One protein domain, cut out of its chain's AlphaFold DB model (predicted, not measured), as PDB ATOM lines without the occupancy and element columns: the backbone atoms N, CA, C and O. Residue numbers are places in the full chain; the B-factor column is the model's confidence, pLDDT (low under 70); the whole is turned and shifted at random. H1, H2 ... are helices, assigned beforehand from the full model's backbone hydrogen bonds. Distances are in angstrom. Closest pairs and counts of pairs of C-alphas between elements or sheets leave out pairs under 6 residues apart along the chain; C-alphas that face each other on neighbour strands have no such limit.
ATOM      1  N   LEU A 210      -5.580  19.389   3.326       86.06
ATOM      2  CA  LEU A 210      -5.839  18.228   4.196       86.06
ATOM      3  C   LEU A 210      -4.582  17.828   4.988       86.06
ATOM      4  O   LEU A 210      -4.646  17.662   6.197       86.06
ATOM      5  N   HIS A 211      -3.426  17.853   4.320       87.94
ATOM      6  CA  HIS A 211      -2.105  17.652   4.920       87.94
ATOM      7  C   HIS A 211      -1.786  18.573   6.108       87.94
ATOM      8  O   HIS A 211      -1.165  18.147   7.078       87.94
ATOM      9  N   ASP A 212      -2.169  19.845   6.027       89.56
ATOM     10  CA  ASP A 212      -1.873  20.823   7.072       89.56
ATOM     11  C   ASP A 212      -2.763  20.585   8.302       89.56
ATOM     12  O   ASP A 212      -2.291  20.716   9.427       89.56
ATOM     13  N   LEU A 213      -4.019  20.166   8.087       90.94
ATOM     14  CA  LEU A 213      -4.943  19.783   9.161       90.94
ATOM     15  C   LEU A 213      -4.489  18.503   9.867       90.94
ATOM     16  O   LEU A 213      -4.488  18.442  11.089       90.94
ATOM     17  N   GLU A 214      -4.039  17.504   9.114       91.38
ATOM     18  CA  GLU A 214      -3.537  16.243   9.672       91.38
ATOM     19  C   GLU A 214      -2.291  16.466  10.551       91.38
ATOM     20  O   GLU A 214      -2.139  15.836  11.597       91.38
ATOM     21  N   LEU A 215      -1.406  17.389  10.158       91.06
ATOM     22  CA  LEU A 215      -0.260  17.796  10.979       91.06
ATOM     23  C   LEU A 215      -0.686  18.549  12.246       91.06
ATOM     24  O   LEU A 215      -0.081  18.353  13.299       91.06
ATOM     25  N   GLU A 216      -1.704  19.405  12.159       92.12
ATOM     26  CA  GLU A 216      -2.252  20.120  13.315       92.12
ATOM     27  C   GLU A 216      -2.913  19.158  14.313       92.12
ATOM     28  O   GLU A 216      -2.691  19.276  15.518       92.12
ATOM     29  N   GLU A 217      -3.640  18.148  13.828       92.25
ATOM     30  CA  GLU A 217      -4.177  17.060  14.653       92.25
ATOM     31  C   GLU A 217      -3.056  16.263  15.332       92.25
ATOM     32  O   GLU A 217      -3.109  16.040  16.544       92.25
ATOM     33  N   LEU A 218      -2.006  15.888  14.586       93.31
ATOM     34  CA  LEU A 218      -0.835  15.201  15.143       93.31
ATOM     35  C   LEU A 218      -0.158  16.030  16.240       93.31
ATOM     36  O   LEU A 218       0.171  15.501  17.303       93.31
ATOM     37  N   LYS A 219      -0.011  17.338  16.014       93.06
ATOM     38  CA  LYS A 219       0.504  18.266  17.019       93.06
ATOM     39  C   LYS A 219      -0.406  18.316  18.250       93.06
ATOM     40  O   LYS A 219       0.099  18.302  19.365       93.06
ATOM     41  N   GLY A 220      -1.724  18.322  18.066       95.44
ATOM     42  CA  GLY A 220      -2.686  18.263  19.167       95.44
ATOM     43  C   GLY A 220      -2.501  17.019  20.042       95.44
ATOM     44  O   GLY A 220      -2.545  17.122  21.265       95.44
ATOM     45  N   PHE A 221      -2.210  15.859  19.446       94.75
ATOM     46  CA  PHE A 221      -1.846  14.665  20.214       94.75
ATOM     47  C   PHE A 221      -0.529  14.862  20.986       94.75
ATOM     48  O   PHE A 221      -0.459  14.531  22.168       94.75
ATOM     49  N   MET A 222       0.496  15.452  20.374       94.00
ATOM     50  CA  MET A 222       1.758  15.730  21.074       94.00
ATOM     51  C   MET A 222       1.579  16.706  22.249       94.00
ATOM     52  O   MET A 222       2.126  16.475  23.325       94.00
ATOM     53  N   ASP A 223       0.758  17.746  22.084       95.38
ATOM     54  CA  ASP A 223       0.446  18.729  23.132       95.38
ATOM     55  C   ASP A 223      -0.309  18.087  24.320       95.38
ATOM     56  O   ASP A 223      -0.186  18.537  25.459       95.38
ATOM     57  N   LEU A 224      -1.061  17.007  24.073       96.12
ATOM     58  CA  LEU A 224      -1.722  16.193  25.102       96.12
ATOM     59  C   LEU A 224      -0.778  15.185  25.786       96.12
ATOM     60  O   LEU A 224      -1.207  14.454  26.679       96.12
ATOM     61  N   GLY A 225       0.494  15.143  25.386       95.12
ATOM     62  CA  GLY A 225       1.514  14.263  25.954       95.12
ATOM     63  C   GLY A 225       1.646  12.905  25.262       95.12
ATOM     64  O   GLY A 225       2.363  12.046  25.772       95.12
ATOM     65  N   PHE A 226       0.991  12.687  24.115       93.88
ATOM     66  CA  PHE A 226       1.235  11.482  23.321       93.88
ATOM     67  C   PHE A 226       2.616  11.562  22.664       93.88
ATOM     68  O   PHE A 226       2.942  12.530  21.978       93.88
ATOM     69  N   GLN A 227       3.420  10.520  22.855       93.31
ATOM     70  CA  GLN A 227       4.728  10.379  22.224       93.31
ATOM     71  C   GLN A 227       4.646   9.293  21.156       93.31
ATOM     72  O   GLN A 227       4.165   8.187  21.405       93.31
ATOM     73  N   PHE A 228       5.088   9.633  19.950       90.25
ATOM     74  CA  PHE A 228       5.060   8.748  18.794       90.25
ATOM     75  C   PHE A 228       6.491   8.365  18.429       90.25
ATOM     76  O   PHE A 228       7.173   9.083  17.701       90.25
ATOM     77  N   GLU A 229       6.950   7.236  18.958       90.56
ATOM     78  CA  GLU A 229       8.217   6.636  18.549       90.56
ATOM     79  C   GLU A 229       7.984   5.785  17.302       90.56
ATOM     80  O   GLU A 229       7.288   4.771  17.367       90.56
ATOM     81  N   MET A 230       8.548   6.196  16.163       84.81
ATOM     82  CA  MET A 230       8.347   5.513  14.874       84.81
ATOM     83  C   MET A 230       8.765   4.041  14.925       84.81
ATOM     84  O   MET A 230       8.055   3.183  14.406       84.81
ATOM     85  N   ASP A 231       9.826   3.730  15.668       86.94
ATOM     86  CA  ASP A 231      10.326   2.361  15.820       86.94
ATOM     87  C   ASP A 231       9.406   1.465  16.670       86.94
ATOM     88  O   ASP A 231       9.419   0.242  16.528       86.94
ATOM     89  N   GLN A 232       8.590   2.054  17.553       90.19
ATOM     90  CA  GLN A 232       7.675   1.330  18.448       90.19
ATOM     91  C   GLN A 232       6.204   1.460  18.032       90.19
ATOM     92  O   GLN A 232       5.299   0.951  18.704       90.19
ATOM     93  N   LEU A 233       5.936   2.152  16.928       89.75
ATOM     94  CA  LEU A 233       4.585   2.439  16.492       89.75
ATOM     95  C   LEU A 233       3.912   1.184  15.945       89.75
ATOM     96  O   LEU A 233       4.362   0.546  14.995       89.75
ATOM     97  N   ASN A 234       2.764   0.839  16.528       92.75
ATOM     98  CA  ASN A 234       1.945  -0.236  15.990       92.75
ATOM     99  C   ASN A 234       1.454   0.166  14.581       92.75
ATOM    100  O   ASN A 234       0.880   1.253  14.438       92.75
ATOM    101  N   PRO A 235       1.569  -0.702  13.555       89.88
ATOM    102  CA  PRO A 235       1.068  -0.424  12.205       89.88
ATOM    103  C   PRO A 235      -0.402   0.010  12.169       89.88
ATOM    104  O   PRO A 235      -0.832   0.740  11.276       89.88
ATOM    105  N   ARG A 236      -1.199  -0.421  13.155       93.19
ATOM    106  CA  ARG A 236      -2.588   0.019  13.307       93.19
ATOM    107  C   ARG A 236      -2.695   1.504  13.659       93.19
ATOM    108  O   ARG A 236      -3.583   2.165  13.133       93.19
ATOM    109  N   THR A 237      -1.814   2.027  14.505       90.19
ATOM    110  CA  THR A 237      -1.800   3.442  14.902       90.19
ATOM    111  C   THR A 237      -1.440   4.334  13.720       90.19
ATOM    112  O   THR A 237      -2.120   5.328  13.485       90.19
ATOM    113  N   VAL A 238      -0.456   3.923  12.914       90.75
ATOM    114  CA  VAL A 238      -0.060   4.639  11.688       90.75
ATOM    115  C   VAL A 238      -1.224   4.724  10.693       90.75
ATOM    116  O   VAL A 238      -1.439   5.761  10.078       90.75
ATOM    117  N   ARG A 239      -2.045   3.669  10.588       89.44
ATOM    118  CA  ARG A 239      -3.257   3.679   9.745       89.44
ATOM    119  C   ARG A 239      -4.374   4.577  10.273       89.44
ATOM    120  O   ARG A 239      -5.161   5.080   9.481       89.44
ATOM    121  N   VAL A 240      -4.486   4.719  11.593       89.94
ATOM    122  CA  VAL A 240      -5.523   5.548  12.231       89.94
ATOM    123  C   VAL A 240      -5.147   7.027  12.206       89.94
ATOM    124  O   VAL A 240      -6.041   7.864  12.143       89.94
ATOM    125  N   ILE A 241      -3.850   7.348  12.232       90.19
ATOM    126  CA  ILE A 241      -3.333   8.718  12.202       90.19
ATOM    127  C   ILE A 241      -2.499   8.890  10.922       90.19
ATOM    128  O   ILE A 241      -1.276   8.723  10.956       90.19
ATOM    129  N   PRO A 242      -3.127   9.256   9.786       87.31
ATOM    130  CA  PRO A 242      -2.465   9.360   8.482       87.31
ATOM    131  C   PRO A 242      -1.267  10.318   8.471       87.31
ATOM    132  O   PRO A 242      -0.337  10.170   7.680       87.31
ATOM    133  N   ALA A 243      -1.271  11.310   9.365       90.19
ATOM    134  CA  ALA A 243      -0.152  12.224   9.563       90.19
ATOM    135  C   ALA A 243       1.158  11.495   9.905       90.19
ATOM    136  O   ALA A 243       2.202  11.881   9.387       90.19
ATOM    137  N   LEU A 244       1.107  10.421  10.705       89.81
ATOM    138  CA  LEU A 244       2.294   9.651  11.098       89.81
ATOM    139  C   LEU A 244       2.965   8.982   9.898       89.81
ATOM    140  O   LEU A 244       4.187   9.007   9.798       89.81
ATOM    141  N   GLN A 245       2.173   8.465   8.955       90.00
ATOM    142  CA  GLN A 245       2.692   7.830   7.741       90.00
ATOM    143  C   GLN A 245       3.546   8.802   6.915       90.00
ATOM    144  O   GLN A 245       4.613   8.452   6.422       90.00
ATOM    145  N   ARG A 246       3.099  10.055   6.794       85.00
ATOM    146  CA  ARG A 246       3.805  11.083   6.015       85.00
ATOM    147  C   ARG A 246       5.028  11.657   6.713       85.00
ATOM    148  O   ARG A 246       5.888  12.239   6.051       85.00
ATOM    149  N   VAL A 247       5.079  11.563   8.037       82.44
ATOM    150  CA  VAL A 247       6.252  11.976   8.805       82.44
ATOM    151  C   VAL A 247       7.357  10.933   8.660       82.44
ATOM    152  O   VAL A 247       8.494  11.321   8.411       82.44
ATOM    153  N   ASP A 248       7.017   9.643   8.704       77.50
ATOM    154  CA  ASP A 248       7.967   8.541   8.493       77.50
ATOM    155  C   ASP A 248       8.687   8.651   7.131       77.50
ATOM    156  O   ASP A 248       9.910   8.577   7.044       77.50
ATOM    157  N   GLU A 249       7.949   8.984   6.066       74.25
ATOM    158  CA  GLU A 249       8.516   9.166   4.719       74.25
ATOM    159  C   GLU A 249       9.464  10.374   4.584       74.25
ATOM    160  O   GLU A 249      10.372  10.360   3.751       74.25
ATOM    161  N   LYS A 250       9.247  11.448   5.356       66.81
ATOM    162  CA  LYS A 250      10.013  12.705   5.235       66.81
ATOM    163  C   LYS A 250      11.190  12.796   6.199       66.81
ATOM    164  O   LYS A 250      12.176  13.455   5.876       66.81
ATOM    165  N   TYR A 251      11.077  12.168   7.363       61.41
ATOM    166  CA  TYR A 251      12.038  12.248   8.458       61.41
ATOM    167  C   TYR A 251      12.512  10.843   8.806       61.41
ATOM    168  O   TYR A 251      12.286  10.357   9.911       61.41
ATOM    169  N   GLY A 252      13.159  10.179   7.845       54.88
ATOM    170  CA  GLY A 252      13.803   8.895   8.092       54.88
ATOM    171  C   GLY A 252      14.647   8.964   9.369       54.88
ATOM    172  O   GLY A 252      15.586   9.759   9.454       54.88
TER     173      GLY A 252
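This is residues 210 to 252 of the 274 residues of an uncharacterized protein of Chenopodium quinoa (UniProt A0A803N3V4). One long helix, H1, makes one side of this small model, and two shorter helices, H2 and H3, lie on the other side of it. H3 meets H1 near Ala 243 and runs away from it nearly at a right angle, while the link of residues 224 to 234 arches from the end of H1 over to H2; residues 220 to 225 stick out. The printed part has 43 residues with three named helices, H1, H2 and H3 along the chain, and no named strand; its class is all helix. It is compact, with a radius of gyration of the C-alphas of 9.8 A and spans of 23 by 21 by 18 A.

H1, residues 210 to 223, begins with C-alpha 210 at (-5.839, 18.228, 4.196) and ends with C-alpha 223 at (0.446, 18.729, 23.132), 20.0 A from first to last C-alpha. H2, residues 235 to 240, is 8.9 A long. H3, residues 242 to 250, is 13.3 A long and ends with C-alpha 250 at (10.013, 12.705, 5.235).

H1 and H3 touch, and their closest C-alphas, those of Glu 214 and Ala 243, are 5.3 A apart. Their lines are about perpendicular, at 84 degrees. H1 and H2 are apart. H2 and H3 only just touch, with 3 pairs of C-alphas within 8 A, and touch only at the corner by their link; the closest C-alphas, those of Val 238 and Leu 244, are 5.6 A apart. They run opposite ways at a steep tilt of 58 degrees. Every O i to N i+4 pair is within hydrogen-bond range in H1 and H2, and 3 of 5 are in H3.

The two C-alphas farthest apart, those of Leu 210 and Gln 232, are 25.9 A apart. The printed part has no cut. The link from H1 to H2, 11 residues, is long, and the link from H2 to H3, 1 residue, is tight. The mean pLDDT of the printed part is 88.0, and residues 250 to 252 are under 70.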